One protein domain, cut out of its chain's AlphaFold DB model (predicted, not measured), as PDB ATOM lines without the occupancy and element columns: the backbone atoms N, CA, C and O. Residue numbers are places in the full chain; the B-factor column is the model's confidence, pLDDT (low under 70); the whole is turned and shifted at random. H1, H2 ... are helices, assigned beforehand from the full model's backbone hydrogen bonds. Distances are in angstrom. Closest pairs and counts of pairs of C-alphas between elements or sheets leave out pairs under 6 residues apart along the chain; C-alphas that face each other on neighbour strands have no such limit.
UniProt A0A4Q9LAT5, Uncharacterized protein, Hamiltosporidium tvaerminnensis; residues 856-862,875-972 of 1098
ATOM      1  N   LYS A 856     -46.783  37.327  83.329       63.25
ATOM      2  CA  LYS A 856     -47.621  38.505  83.084       63.25
ATOM      3  C   LYS A 856     -48.606  38.754  84.229       63.25
ATOM      4  O   LYS A 856     -48.570  39.803  84.838       63.25
ATOM      5  N   THR A 857     -49.473  37.809  84.573       63.12
ATOM      6  CA  THR A 857     -50.479  38.034  85.629       63.12
ATOM      7  C   THR A 857     -49.888  38.092  87.033       63.12
ATOM      8  O   THR A 857     -50.529  38.626  87.930       63.12
ATOM      9  N   TYR A 858     -48.697  37.525  87.230       68.12
ATOM     10  CA  TYR A 858     -48.145  37.310  88.560       68.12
ATOM     11  C   TYR A 858     -47.393  38.534  89.109       68.12
ATOM     12  O   TYR A 858     -47.581  38.883  90.266       68.12
ATOM     13  N   PHE A 859     -46.600  39.224  88.280       69.19
ATOM     14  CA  PHE A 859     -45.708  40.312  88.724       69.19
ATOM     15  C   PHE A 859     -46.158  41.730  88.307       69.19
ATOM     16  O   PHE A 859     -45.373  42.669  88.362       69.19
ATOM     17  N   ILE A 860     -47.400  41.911  87.834       56.62
ATOM     18  CA  ILE A 860     -47.856  43.180  87.217       56.62
ATOM     19  C   ILE A 860     -48.137  44.324  88.212       56.62
ATOM     20  O   ILE A 860     -48.257  45.473  87.789       56.62
ATOM     21  N   LEU A 861     -48.194  44.077  89.523       54.53
ATOM     22  CA  LEU A 861     -48.414  45.124  90.529       54.53
ATOM     23  C   LEU A 861     -47.545  44.854  91.767       54.53
ATOM     24  O   LEU A 861     -47.904  43.929  92.500       54.53
ATOM     25  N   PRO A 862     -46.486  45.651  92.060       51.50
ATOM     26  CA  PRO A 862     -45.966  46.883  91.415       51.50
ATOM     27  C   PRO A 862     -44.854  46.695  90.341       51.50
ATOM     28  O   PRO A 862     -44.197  45.666  90.258       51.50
ATOM     29  N   VAL A 875     -29.455  36.150  84.585       89.69
ATOM     30  CA  VAL A 875     -28.305  35.479  85.205       89.69
ATOM     31  C   VAL A 875     -28.442  33.971  85.066       89.69
ATOM     32  O   VAL A 875     -27.490  33.312  84.652       89.69
ATOM     33  N   TYR A 876     -29.636  33.443  85.323       88.44
ATOM     34  CA  TYR A 876     -29.946  32.037  85.131       88.44
ATOM     35  C   TYR A 876     -29.660  31.570  83.689       88.44
ATOM     36  O   TYR A 876     -28.892  30.628  83.492       88.44
ATOM     37  N   ILE A 877     -30.191  32.268  82.675       87.19
ATOM     38  CA  ILE A 877     -29.967  31.956  81.252       87.19
ATOM     39  C   ILE A 877     -28.473  31.973  80.931       87.19
ATOM     40  O   ILE A 877     -27.944  31.022  80.357       87.19
ATOM     41  N   THR A 878     -27.774  33.027  81.350       86.94
ATOM     42  CA  THR A 878     -26.338  33.185  81.091       86.94
ATOM     43  C   THR A 878     -25.529  32.036  81.694       86.94
ATOM     44  O   THR A 878     -24.653  31.483  81.029       86.94
ATOM     45  N   LEU A 879     -25.840  31.639  82.930       87.06
ATOM     46  CA  LEU A 879     -25.193  30.511  83.598       87.06
ATOM     47  C   LEU A 879     -25.552  29.172  82.955       87.06
ATOM     48  O   LEU A 879     -24.672  28.328  82.826       87.06
ATOM     49  N   SER A 880     -26.800  28.989  82.519       83.56
ATOM     50  CA  SER A 880     -27.241  27.763  81.847       83.56
ATOM     51  C   SER A 880     -26.459  27.513  80.554       83.56
ATOM     52  O   SER A 880     -26.033  26.386  80.309       83.56
ATOM     53  N   ILE A 881     -26.179  28.580  79.792       81.94
ATOM     54  CA  ILE A 881     -25.341  28.545  78.588       81.94
ATOM     55  C   ILE A 881     -23.879  28.289  78.969       81.94
ATOM     56  O   ILE A 881     -23.238  27.411  78.404       81.94
ATOM     57  N   ALA A 882     -23.339  29.039  79.937       82.19
ATOM     58  CA  ALA A 882     -21.927  28.942  80.315       82.19
ATOM     59  C   ALA A 882     -21.546  27.581  80.928       82.19
ATOM     60  O   ALA A 882     -20.418  27.130  80.749       82.19
ATOM     61  N   LYS A 883     -22.470  26.943  81.658       79.31
ATOM     62  CA  LYS A 883     -22.279  25.633  82.304       79.31
ATOM     63  C   LYS A 883     -22.705  24.450  81.421       79.31
ATOM     64  O   LYS A 883     -22.563  23.318  81.867       79.31
ATOM     65  N   ASP A 884     -23.227  24.697  80.215       74.56
ATOM     66  CA  ASP A 884     -23.821  23.683  79.323       74.56
ATOM     67  C   ASP A 884     -24.917  22.834  80.014       74.56
ATOM     68  O   ASP A 884     -25.049  21.627  79.823       74.56
ATOM     69  N   GLN A 885     -25.706  23.480  80.881       76.50
ATOM     70  CA  GLN A 885     -26.778  22.867  81.681       76.50
ATOM     71  C   GLN A 885     -28.153  23.378  81.234       76.50
ATOM     72  O   GLN A 885     -28.983  23.808  82.038       76.50
ATOM     73  N   ILE A 886     -28.399  23.358  79.926       71.06
ATOM     74  CA  ILE A 886     -29.670  23.796  79.349       71.06
ATOM     75  C   ILE A 886     -30.768  22.765  79.660       71.06
ATOM     76  O   ILE A 886     -30.620  21.569  79.405       71.06
ATOM     77  N   LYS A 887     -31.892  23.237  80.204       70.81
ATOM     78  CA  LYS A 887     -33.095  22.446  80.509       70.81
ATOM     79  C   LYS A 887     -34.271  22.881  79.626       70.81
ATOM     80  O   LYS A 887     -34.235  23.970  79.069       70.81
ATOM     81  N   GLU A 888     -35.300  22.047  79.474       70.25
ATOM     82  CA  GLU A 888     -36.494  22.394  78.684       70.25
ATOM     83  C   GLU A 888     -37.369  23.433  79.403       70.25
ATOM     84  O   GLU A 888     -37.647  23.304  80.593       70.25
ATOM     85  N   TYR A 889     -37.856  24.447  78.678       69.12
ATOM     86  CA  TYR A 889     -38.778  25.458  79.214       69.12
ATOM     87  C   TYR A 889     -40.080  25.477  78.429       69.12
ATOM     88  O   TYR A 889     -40.114  25.228  77.224       69.12
ATOM     89  N   LYS A 890     -41.153  25.913  79.092       75.00
ATOM     90  CA  LYS A 890     -42.334  26.396  78.381       75.00
ATOM     91  C   LYS A 890     -42.002  27.754  77.764       75.00
ATOM     92  O   LYS A 890     -41.606  28.672  78.480       75.00
ATOM     93  N   LYS A 891     -42.199  27.900  76.449       76.50
ATOM     94  CA  LYS A 891     -41.941  29.157  75.716       76.50
ATOM     95  C   LYS A 891     -42.630  30.370  76.363       76.50
ATOM     96  O   LYS A 891     -42.032  31.438  76.450       76.50
ATOM     97  N   SER A 892     -43.836  30.177  76.904       72.44
ATOM     98  CA  SER A 892     -44.617  31.186  77.640       72.44
ATOM     99  C   SER A 892     -43.934  31.751  78.892       72.44
ATOM    100  O   SER A 892     -44.312  32.824  79.355       72.44
ATOM    101  N   ASN A 893     -42.946  31.047  79.451       76.62
ATOM    102  CA  ASN A 893     -42.254  31.456  80.675       76.62
ATOM    103  C   ASN A 893     -41.050  32.361  80.366       76.62
ATOM    104  O   ASN A 893     -40.591  33.086  81.243       76.62
ATOM    105  N   LEU A 894     -40.557  32.325  79.121       78.62
ATOM    106  CA  LEU A 894     -39.429  33.125  78.634       78.62
ATOM    107  C   LEU A 894     -39.896  34.320  77.784       78.62
ATOM    108  O   LEU A 894     -39.297  35.393  77.853       78.62
ATOM    109  N   LEU A 895     -40.978  34.151  77.016       75.94
ATOM    110  CA  LEU A 895     -41.601  35.188  76.188       75.94
ATOM    111  C   LEU A 895     -42.948  35.618  76.800       75.94
ATOM    112  O   LEU A 895     -43.978  34.995  76.544       75.94
ATOM    113  N   PHE A 896     -42.962  36.674  77.618       72.44
ATOM    114  CA  PHE A 896     -44.172  37.175  78.294       72.44
ATOM    115  C   PHE A 896     -44.434  38.653  77.970       72.44
ATOM    116  O   PHE A 896     -43.566  39.477  78.206       72.44
ATOM    117  N   CYS A 897     -45.602  39.000  77.408       51.53
ATOM    118  CA  CYS A 897     -45.901  40.298  76.759       51.53
ATOM    119  C   CYS A 897     -45.861  41.554  77.665       51.53
ATOM    120  O   CYS A 897     -46.345  41.497  78.793       51.53
ATOM    121  N   ASP A 898     -45.416  42.680  77.075       56.53
ATOM    122  CA  ASP A 898     -45.404  44.081  77.569       56.53
ATOM    123  C   ASP A 898     -44.185  44.547  78.400       56.53
ATOM    124  O   ASP A 898     -44.330  45.199  79.434       56.53
ATOM    125  N   LEU A 899     -42.962  44.319  77.899       59.47
ATOM    126  CA  LEU A 899     -41.733  44.936  78.444       59.47
ATOM    127  C   LEU A 899     -41.771  46.485  78.421       59.47
ATOM    128  O   LEU A 899     -41.057  47.135  79.174       59.47
ATOM    129  N   THR A 900     -42.609  47.092  77.576       56.75
ATOM    130  CA  THR A 900     -42.603  48.535  77.282       56.75
ATOM    131  C   THR A 900     -43.465  49.400  78.210       56.75
ATOM    132  O   THR A 900     -43.258  50.610  78.246       56.75
ATOM    133  N   VAL A 901     -44.425  48.822  78.949       52.03
ATOM    134  CA  VAL A 901     -45.455  49.600  79.677       52.03
ATOM    135  C   VAL A 901     -45.146  49.757  81.174       52.03
ATOM    136  O   VAL A 901     -45.580  50.734  81.776       52.03
ATOM    137  N   ASN A 902     -44.360  48.854  81.778       50.38
ATOM    138  CA  ASN A 902     -44.318  48.705  83.242       50.38
ATOM    139  C   ASN A 902     -42.919  48.564  83.878       50.38
ATOM    140  O   ASN A 902     -42.848  48.262  85.061       50.38
ATOM    141  N   CYS A 903     -41.806  48.756  83.164       56.78
ATOM    142  CA  CYS A 903     -40.460  48.594  83.743       56.78
ATOM    143  C   CYS A 903     -39.773  49.943  84.003       56.78
ATOM    144  O   CYS A 903     -39.737  50.808  83.134       56.78
ATOM    145  N   ILE A 904     -39.207  50.107  85.206       58.66
ATOM    146  CA  ILE A 904     -38.524  51.339  85.649       58.66
ATOM    147  C   ILE A 904     -37.089  51.429  85.072       58.66
ATOM    148  O   ILE A 904     -36.592  52.533  84.840       58.66
ATOM    149  N   GLN A 905     -36.449  50.278  84.801       74.00
ATOM    150  CA  GLN A 905     -35.078  50.142  84.275       74.00
ATOM    151  C   GLN A 905     -35.093  49.539  82.863       74.00
ATOM    152  O   GLN A 905     -35.320  48.340  82.688       74.00
ATOM    153  N   ILE A 906     -34.878  50.368  81.840       77.00
ATOM    154  CA  ILE A 906     -34.965  49.959  80.428       77.00
ATOM    155  C   ILE A 906     -33.716  49.181  80.002       77.00
ATOM    156  O   ILE A 906     -33.804  48.253  79.196       77.00
ATOM    157  N   SER A 907     -32.564  49.500  80.585       79.69
ATOM    158  CA  SER A 907     -31.310  48.770  80.398       79.69
ATOM    159  C   SER A 907     -31.448  47.260  80.663       79.69
ATOM    160  O   SER A 907     -30.997  46.435  79.865       79.69
ATOM    161  N   GLU A 908     -32.145  46.884  81.736       80.44
ATOM    162  CA  GLU A 908     -32.339  45.489  82.145       80.44
ATOM    163  C   GLU A 908     -33.204  44.688  81.161       80.44
ATOM    164  O   GLU A 908     -32.935  43.508  80.922       80.44
ATOM    165  N   ILE A 909     -34.172  45.337  80.508       81.81
ATOM    166  CA  ILE A 909     -34.970  44.722  79.441       81.81
ATOM    167  C   ILE A 909     -34.071  44.307  78.277       81.81
ATOM    168  O   ILE A 909     -34.121  43.157  77.830       81.81
ATOM    169  N   PHE A 910     -33.237  45.227  77.787       85.00
ATOM    170  CA  PHE A 910     -32.359  44.937  76.657       85.00
ATOM    171  C   PHE A 910     -31.324  43.868  77.008       85.00
ATOM    172  O   PHE A 910     -31.094  42.961  76.212       85.00
ATOM    173  N   LEU A 911     -30.763  43.896  78.219       86.62
ATOM    174  CA  LEU A 911     -29.829  42.868  78.687       86.62
ATOM    175  C   LEU A 911     -30.482  41.477  78.806       86.62
ATOM    176  O   LEU A 911     -29.842  40.460  78.510       86.62
ATOM    177  N   TYR A 912     -31.756  41.406  79.195       87.69
ATOM    178  CA  TYR A 912     -32.528  40.163  79.172       87.69
ATOM    179  C   TYR A 912     -32.779  39.665  77.741       87.69
ATOM    180  O   TYR A 912     -32.501  38.504  77.441       87.69
ATOM    181  N   LEU A 913     -33.220  40.544  76.833       86.88
ATOM    182  CA  LEU A 913     -33.444  40.209  75.422       86.88
ATOM    183  C   LEU A 913     -32.162  39.710  74.740       86.88
ATOM    184  O   LEU A 913     -32.183  38.685  74.062       86.88
ATOM    185  N   ILE A 914     -31.029  40.373  74.984       87.81
ATOM    186  CA  ILE A 914     -29.693  39.926  74.562       87.81
ATOM    187  C   ILE A 914     -29.426  38.492  75.034       87.81
ATOM    188  O   ILE A 914     -28.945  37.656  74.268       87.81
ATOM    189  N   SER A 915     -29.762  38.182  76.286       88.25
ATOM    190  CA  SER A 915     -29.546  36.851  76.863       88.25
ATOM    191  C   SER A 915     -30.446  35.787  76.226       88.25
ATOM    192  O   SER A 915     -29.977  34.680  75.968       88.25
ATOM    193  N   LEU A 916     -31.696  36.124  75.887       87.88
ATOM    194  CA  LEU A 916     -32.588  35.241  75.126       87.88
ATOM    195  C   LEU A 916     -32.061  34.964  73.712       87.88
ATOM    196  O   LEU A 916     -32.083  33.818  73.267       87.88
ATOM    197  N   VAL A 917     -31.540  35.980  73.013       86.81
ATOM    198  CA  VAL A 917     -30.948  35.792  71.676       86.81
ATOM    199  C   VAL A 917     -29.740  34.856  71.752       86.81
ATOM    200  O   VAL A 917     -29.612  33.928  70.950       86.81
ATOM    201  N   ARG A 918     -28.893  35.010  72.774       82.44
ATOM    202  CA  ARG A 918     -27.781  34.079  73.021       82.44
ATOM    203  C   ARG A 918     -28.266  32.662  73.326       82.44
ATOM    204  O   ARG A 918     -27.687  31.713  72.806       82.44
ATOM    205  N   LEU A 919     -29.344  32.513  74.100       83.38
ATOM    206  CA  LEU A 919     -29.960  31.211  74.377       83.38
ATOM    207  C   LEU A 919     -30.473  30.540  73.096       83.38
ATOM    208  O   LEU A 919     -30.221  29.354  72.902       83.38
ATOM    209  N   SER A 920     -31.120  31.291  72.199       82.06
ATOM    210  CA  SER A 920     -31.591  30.767  70.903       82.06
ATOM    211  C   SER A 920     -30.455  30.305  69.988       82.06
ATOM    212  O   SER A 920     -30.622  29.393  69.193       82.06
ATOM    213  N   SER A 921     -29.266  30.893  70.139       74.75
ATOM    214  CA  SER A 921     -28.083  30.500  69.361       74.75
ATOM    215  C   SER A 921     -27.452  29.202  69.886       74.75
ATOM    216  O   SER A 921     -26.658  28.568  69.198       74.75
ATOM    217  N   CYS A 922     -27.782  28.811  71.122       72.12
ATOM    218  CA  CYS A 922     -27.227  27.631  71.786       72.12
ATOM    219  C   CYS A 922     -28.243  26.477  71.898       72.12
ATOM    220  O   CYS A 922     -27.855  25.365  72.249       72.12
ATOM    221  N   THR A 923     -29.538  26.722  71.659       70.75
ATOM    222  CA  THR A 923     -30.640  25.805  72.010       70.75
ATOM    223  C   THR A 923     -31.820  25.914  71.039       70.75
ATOM    224  O   THR A 923     -32.031  26.971  70.462       70.75
ATOM    225  N   ASP A 924     -32.646  24.865  70.921       71.69
ATOM    226  CA  ASP A 924     -33.892  24.894  70.116       71.69
ATOM    227  C   ASP A 924     -35.127  25.392  70.876       71.69
ATOM    228  O   ASP A 924     -36.250  25.330  70.376       71.69
ATOM    229  N   ILE A 925     -34.955  25.832  72.121       75.19
ATOM    230  CA  ILE A 925     -36.080  26.190  72.993       75.19
ATOM    231  C   ILE A 925     -36.844  27.389  72.418       75.19
ATOM    232  O   ILE A 925     -38.069  27.446  72.512       75.19
ATOM    233  N   LEU A 926     -36.119  28.339  71.827       81.50
ATOM    234  CA  LEU A 926     -36.626  29.545  71.183       81.50
ATOM    235  C   LEU A 926     -35.771  29.846  69.957       81.50
ATOM    236  O   LEU A 926     -34.562  29.638  69.986       81.50
ATOM    237  N   THR A 927     -36.376  30.407  68.919       83.88
ATOM    238  CA  THR A 927     -35.665  30.905  67.733       83.88
ATOM    239  C   THR A 927     -35.489  32.425  67.787       83.88
ATOM    240  O   THR A 927     -36.304  33.139  68.378       83.88
ATOM    241  N   LYS A 928     -34.456  32.959  67.118       85.12
ATOM    242  CA  LYS A 928     -34.279  34.418  66.951       85.12
ATOM    243  C   LYS A 928     -35.502  35.071  66.300       85.12
ATOM    244  O   LYS A 928     -35.882  36.177  66.681       85.12
ATOM    245  N   THR A 929     -36.145  34.355  65.376       85.94
ATOM    246  CA  THR A 929     -37.392  34.759  64.720       85.94
ATOM    247  C   THR A 929     -38.520  34.969  65.723       85.94
ATOM    248  O   THR A 929     -39.146  36.023  65.699       85.94
ATOM    249  N   GLU A 930     -38.735  34.021  66.639       86.06
ATOM    250  CA  GLU A 930     -39.748  34.136  67.698       86.06
ATOM    251  C   GLU A 930     -39.445  35.285  68.669       86.06
ATOM    252  O   GLU A 930     -40.356  36.009  69.063       86.06
ATOM    253  N   ILE A 931     -38.172  35.499  69.025       87.44
ATOM    254  CA  ILE A 931     -37.758  36.612  69.898       87.44
ATOM    255  C   ILE A 931     -38.023  37.967  69.225       87.44
ATOM    256  O   ILE A 931     -38.499  38.897  69.873       87.44
ATOM    257  N   TYR A 932     -37.727  38.088  67.931       87.38
ATOM    258  CA  TYR A 932     -37.957  39.318  67.173       87.38
ATOM    259  C   TYR A 932     -39.437  39.570  66.878       87.38
ATOM    260  O   TYR A 932     -39.873  40.715  66.915       87.38
ATOM    261  N   ASP A 933     -40.222  38.525  66.604       86.12
ATOM    262  CA  ASP A 933     -41.678  38.657  66.459       86.12
ATOM    263  C   ASP A 933     -42.331  39.106  67.769       86.12
ATOM    264  O   ASP A 933     -43.339  39.810  67.752       86.12
ATOM    265  N   TYR A 934     -41.718  38.750  68.897       81.06
ATOM    266  CA  TYR A 934     -42.136  39.187  70.217       81.06
ATOM    267  C   TYR A 934     -41.701  40.632  70.558       81.06
ATOM    268  O   TYR A 934     -42.496  41.373  71.132       81.06
ATOM    269  N   PHE A 935     -40.476  41.058  70.215       84.44
ATOM    270  CA  PHE A 935     -39.978  42.422  70.475       84.44
ATOM    271  C   PHE A 935     -39.334  43.053  69.224       84.44
ATOM    272  O   PHE A 935     -38.106  43.150  69.119       84.44
ATOM    273  N   PRO A 936     -40.146  43.470  68.235       85.88
ATOM    274  CA  PRO A 936     -39.639  43.929  66.950       85.88
ATOM    275  C   PRO A 936     -38.933  45.282  67.058       85.88
ATOM    276  O   PRO A 936     -39.156  46.078  67.971       85.88
ATOM    277  N   ILE A 937     -38.131  45.598  66.039       84.44
ATOM    278  CA  ILE A 937     -37.344  46.839  65.966       84.44
ATOM    279  C   ILE A 937     -38.177  48.118  66.160       84.44
ATOM    280  O   ILE A 937     -37.694  49.100  66.718       84.44
ATOM    281  N   ILE A 938     -39.446  48.116  65.747       83.75
ATOM    282  CA  ILE A 938     -40.323  49.270  65.946       83.75
ATOM    283  C   ILE A 938     -40.620  49.528  67.425       83.75
ATOM    284  O   ILE A 938     -40.699  50.684  67.835       83.75
ATOM    285  N   ASP A 939     -40.733  48.478  68.233       82.69
ATOM    286  CA  ASP A 939     -41.004  48.602  69.661       82.69
ATOM    287  C   ASP A 939     -39.727  48.944  70.437       82.69
ATOM    288  O   ASP A 939     -39.780  49.797  71.322       82.69
ATOM    289  N   VAL A 940     -38.564  48.427  70.011       82.94
ATOM    290  CA  VAL A 940     -37.238  48.880  70.483       82.94
ATOM    291  C   VAL A 940     -37.113  50.404  70.369       82.94
ATOM    292  O   VAL A 940     -36.805  51.088  71.344       82.94
ATOM    293  N   LEU A 941     -37.407  50.958  69.189       80.88
ATOM    294  CA  LEU A 941     -37.274  52.394  68.937       80.88
ATOM    295  C   LEU A 941     -38.351  53.228  69.652       80.88
ATOM    296  O   LEU A 941     -38.064  54.336  70.106       80.88
ATOM    297  N   LYS A 942     -39.579  52.708  69.807       79.25
ATOM    298  CA  LYS A 942     -40.621  53.364  70.619       79.25
ATOM    299  C   LYS A 942     -40.207  53.485  72.086       79.25
ATOM    300  O   LYS A 942     -40.439  54.537  72.674       79.25
ATOM    301  N   VAL A 943     -39.582  52.452  72.661       78.38
ATOM    302  CA  VAL A 943     -39.074  52.486  74.045       78.38
ATOM    303  C   VAL A 943     -37.988  53.545  74.205       78.38
ATOM    304  O   VAL A 943     -38.052  54.336  75.144       78.38
ATOM    305  N   LEU A 944     -37.053  53.628  73.255       75.56
ATOM    306  CA  LEU A 944     -36.010  54.662  73.236       75.56
ATOM    307  C   LEU A 944     -36.583  56.088  73.152       75.56
ATOM    308  O   LEU A 944     -35.988  57.028  73.672       75.56
ATOM    309  N   ASN A 945     -37.754  56.259  72.527       74.50
ATOM    310  CA  ASN A 945     -38.439  57.551  72.424       74.50
ATOM    311  C   ASN A 945     -39.338  57.882  73.632       74.50
ATOM    312  O   ASN A 945     -39.950  58.949  73.660       74.50
ATOM    313  N   SER A 946     -39.479  56.973  74.598       73.56
ATOM    314  CA  SER A 946     -40.377  57.167  75.739       73.56
ATOM    315  C   SER A 946     -39.813  58.163  76.762       73.56
ATOM    316  O   SER A 946     -38.605  58.243  76.984       73.56
ATOM    317  N   ASP A 947     -40.698  58.895  77.450       62.44
ATOM    318  CA  ASP A 947     -40.310  59.816  78.534       62.44
ATOM    319  C   ASP A 947     -39.642  59.099  79.719       62.44
ATOM    320  O   ASP A 947     -38.899  59.721  80.479       62.44
ATOM    321  N   LEU A 948     -39.889  57.795  79.877       61.53
ATOM    322  CA  LEU A 948     -39.260  56.955  80.897       61.53
ATOM    323  C   LEU A 948     -37.760  56.778  80.623       61.53
ATOM    324  O   LEU A 948     -36.960  57.034  81.519       61.53
ATOM    325  N   ALA A 949     -37.370  56.470  79.378       60.00
ATOM    326  CA  ALA A 949     -35.963  56.339  78.968       60.00
ATOM    327  C   ALA A 949     -35.141  57.608  79.205       60.00
ATOM    328  O   ALA A 949     -33.947  57.533  79.476       60.00
ATOM    329  N   ARG A 950     -35.786  58.778  79.142       61.91
ATOM    330  CA  ARG A 950     -35.126  60.073  79.341       61.91
ATOM    331  C   ARG A 950     -34.982  60.482  80.809       61.91
ATOM    332  O   ARG A 950     -34.214  61.394  81.094       61.91
ATOM    333  N   LYS A 951     -35.740  59.868  81.726       61.66
ATOM    334  CA  LYS A 951     -35.807  60.269  83.144       61.66
ATOM    335  C   LYS A 951     -35.032  59.360  84.097       61.66
ATOM    336  O   LYS A 951     -34.636  59.851  85.151       61.66
ATOM    337  N   SER A 952     -34.864  58.071  83.791       57.28
ATOM    338  CA  SER A 952     -34.382  57.089  84.778       57.28
ATOM    339  C   SER A 952     -32.933  56.619  84.606       57.28
ATOM    340  O   SER A 952     -32.329  56.220  85.600       57.28
ATOM    341  N   GLU A 953     -32.352  56.663  83.402       66.00
ATOM    342  CA  GLU A 953     -31.052  56.038  83.093       66.00
ATOM    343  C   GLU A 953     -30.247  56.835  82.043       66.00
ATOM    344  O   GLU A 953     -30.772  57.728  81.379       66.00
ATOM    345  N   ASN A 954     -28.953  56.517  81.886       76.00
ATOM    346  CA  ASN A 954     -28.114  57.107  80.838       76.00
ATOM    347  C   ASN A 954     -28.572  56.610  79.452       76.00
ATOM    348  O   ASN A 954     -28.434  55.427  79.136       76.00
ATOM    349  N   ILE A 955     -29.094  57.527  78.634       75.06
ATOM    350  CA  ILE A 955     -29.647  57.246  77.302       75.06
ATOM    351  C   ILE A 955     -28.610  56.584  76.385       75.06
ATOM    352  O   ILE A 955     -28.969  55.665  75.652       75.06
ATOM    353  N   ASP A 956     -27.336  56.983  76.456       77.00
ATOM    354  CA  ASP A 956     -26.280  56.440  75.592       77.00
ATOM    355  C   ASP A 956     -26.054  54.944  75.864       77.00
ATOM    356  O   ASP A 956     -26.001  54.133  74.943       77.00
ATOM    357  N   MET A 957     -26.044  54.551  77.141       81.00
ATOM    358  CA  MET A 957     -25.920  53.147  77.551       81.00
ATOM    359  C   MET A 957     -27.123  52.309  77.090       81.00
ATOM    360  O   MET A 957     -26.970  51.170  76.648       81.00
ATOM    361  N   ILE A 958     -28.338  52.862  77.175       80.25
ATOM    362  CA  ILE A 958     -29.547  52.175  76.699       80.25
ATOM    363  C   ILE A 958     -29.498  51.997  75.176       80.25
ATOM    364  O   ILE A 958     -29.842  50.924  74.675       80.25
ATOM    365  N   MET A 959     -29.054  53.024  74.443       80.69
ATOM    366  CA  MET A 959     -28.865  52.968  72.991       80.69
ATOM    367  C   MET A 959     -27.863  51.875  72.602       80.69
ATOM    368  O   MET A 959     -28.152  51.092  71.697       80.69
ATOM    369  N   GLU A 960     -26.742  51.754  73.318       83.88
ATOM    370  CA  GLU A 960     -25.755  50.689  73.101       83.88
ATOM    371  C   GLU A 960     -26.337  49.285  73.334       83.88
ATOM    372  O   GLU A 960     -26.115  48.376  72.527       83.88
ATOM    373  N   TYR A 961     -27.118  49.074  74.400       87.25
ATOM    374  CA  TYR A 961     -27.757  47.776  74.652       87.25
ATOM    375  C   TYR A 961     -28.845  47.448  73.627       87.25
ATOM    376  O   TYR A 961     -28.930  46.308  73.167       87.25
ATOM    377  N   ALA A 962     -29.641  48.435  73.218       85.25
ATOM    378  CA  ALA A 962     -30.628  48.271  72.157       85.25
ATOM    379  C   ALA A 962     -29.960  47.892  70.827       85.25
ATOM    380  O   ALA A 962     -30.391  46.940  70.168       85.25
ATOM    381  N   TYR A 963     -28.869  48.572  70.468       85.69
ATOM    382  CA  TYR A 963     -28.059  48.226  69.305       85.69
ATOM    383  C   TYR A 963     -27.481  46.810  69.420       85.69
ATOM    384  O   TYR A 963     -27.584  46.020  68.484       85.69
ATOM    385  N   THR A 964     -26.939  46.450  70.585       85.94
ATOM    386  CA  THR A 964     -26.351  45.125  70.836       85.94
ATOM    387  C   THR A 964     -27.379  44.000  70.696       85.94
ATOM    388  O   THR A 964     -27.080  42.975  70.084       85.94
ATOM    389  N   TYR A 965     -28.606  44.188  71.195       87.94
ATOM    390  CA  TYR A 965     -29.714  43.247  70.990       87.94
ATOM    391  C   TYR A 965     -29.954  42.987  69.502       87.94
ATOM    392  O   TYR A 965     -29.984  41.836  69.062       87.94
ATOM    393  N   ILE A 966     -30.074  44.060  68.721       85.75
ATOM    394  CA  ILE A 966     -30.327  43.968  67.286       85.75
ATOM    395  C   ILE A 966     -29.143  43.313  66.584       85.75
ATOM    396  O   ILE A 966     -29.336  42.387  65.803       85.75
ATOM    397  N   ARG A 967     -27.917  43.745  66.885       84.81
ATOM    398  CA  ARG A 967     -26.690  43.164  66.345       84.81
ATOM    399  C   ARG A 967     -26.644  41.654  66.582       84.81
ATOM    400  O   ARG A 967     -26.352  40.913  65.649       84.81
ATOM    401  N   PHE A 968     -26.992  41.178  67.776       82.81
ATOM    402  CA  PHE A 968     -27.016  39.745  68.080       82.81
ATOM    403  C   PHE A 968     -28.104  38.962  67.335       82.81
ATOM    404  O   PHE A 968     -27.931  37.763  67.116       82.81
ATOM    405  N   LEU A 969     -29.186  39.601  66.874       83.50
ATOM    406  CA  LEU A 969     -30.128  38.958  65.947       83.50
ATOM    407  C   LEU A 969     -29.488  38.671  64.575       83.50
ATOM    408  O   LEU A 969     -29.937  37.763  63.878       83.50
ATOM    409  N   PHE A 970     -28.437  39.411  64.204       75.38
ATOM    410  CA  PHE A 970     -27.647  39.189  62.985       75.38
ATOM    411  C   PHE A 970     -26.391  38.328  63.211       75.38
ATOM    412  O   PHE A 970     -25.923  37.687  62.266       75.38
ATOM    413  N   GLU A 971     -25.838  38.321  64.429       67.94
ATOM    414  CA  GLU A 971     -24.586  37.643  64.793       67.94
ATOM    415  C   GLU A 971     -24.771  36.114  64.866       67.94
ATOM    416  O   GLU A 971     -25.229  35.599  65.878       67.94
ATOM    417  N   ASP A 972     -24.428  35.417  63.770       64.81
ATOM    418  CA  ASP A 972     -24.329  33.947  63.604       64.81
ATOM    419  C   ASP A 972     -23.261  33.614  62.527       64.81
ATOM    420  O   ASP A 972     -22.261  34.322  62.388       64.81
TER     421      ASP A 972
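This is residues 856 to 862 and 875 to 972 of the 1098 residues of an uncharacterized protein of Hamiltosporidium tvaerminnensis (UniProt A0A4Q9LAT5). Two long helices, H3 and H7, lie side by side and run the same way as the core, with H1 packed on residues 915 to 922 of H3, H4 on H3 and H5 on H7. H6 sits at the end where both long helices begin. The printed part has 105 residues with seven named helices, H1 to H7 in chain order, and no named strand: all helix, with packing mostly aligned, at shallow tilts. It is compact, with a radius of gyration of the C-alphas of 13.9 A, and spans 39 by 33 by 24 A.

H1, residues 875 to 882, touches residues 915 to 922 alone of H3, residues 906 to 922, the hub; the closest C-alphas, of Thr 878 and Ser 915, are 6.5 A apart, at a shallow tilt of 28 degrees, the same way. H2, residues 891 to 894, touches no helix. H4, residues 928 to 934, forms a helical hairpin with H3: the closest C-alphas, of Val 917 and Lys 928, are 5.9 A apart, at a tilt of 36 degrees, only just steep. H5, residues 937 to 944, touches H7, residues 955 to 970, opposite ways at a shallow 13 degrees, closest at C-alphas 940 and 962, 6.8 A. H6, residues 947 to 952, is close to but not clearly touching H3, with C-alphas 906 and 949 closest at 6.6 A. H7 touches H3 the same way at a shallow 16 degrees, closest at C-alphas 914 and 965, 4.9 A. H1 and H7 are apart. Every O i to N i+4 pair is within hydrogen-bond range in H1, H3, H4, H5, H6 and H7; H2 is too short for one.

H1 begins at C-alpha 875 (-28.305, 35.479, 85.205). H3 is 25.2 A long and H7 23.1 A, ending at C-alpha 970 (-27.647, 39.189, 62.985).

Residues 863 to 874 are not printed, a gap of 21.9 A between C-alphas 862 and 875. The link from H2 to H3 is long. Confidence is under 70 at 25 residues, among them 856 to 862, 897 to 904 and 947 to 953.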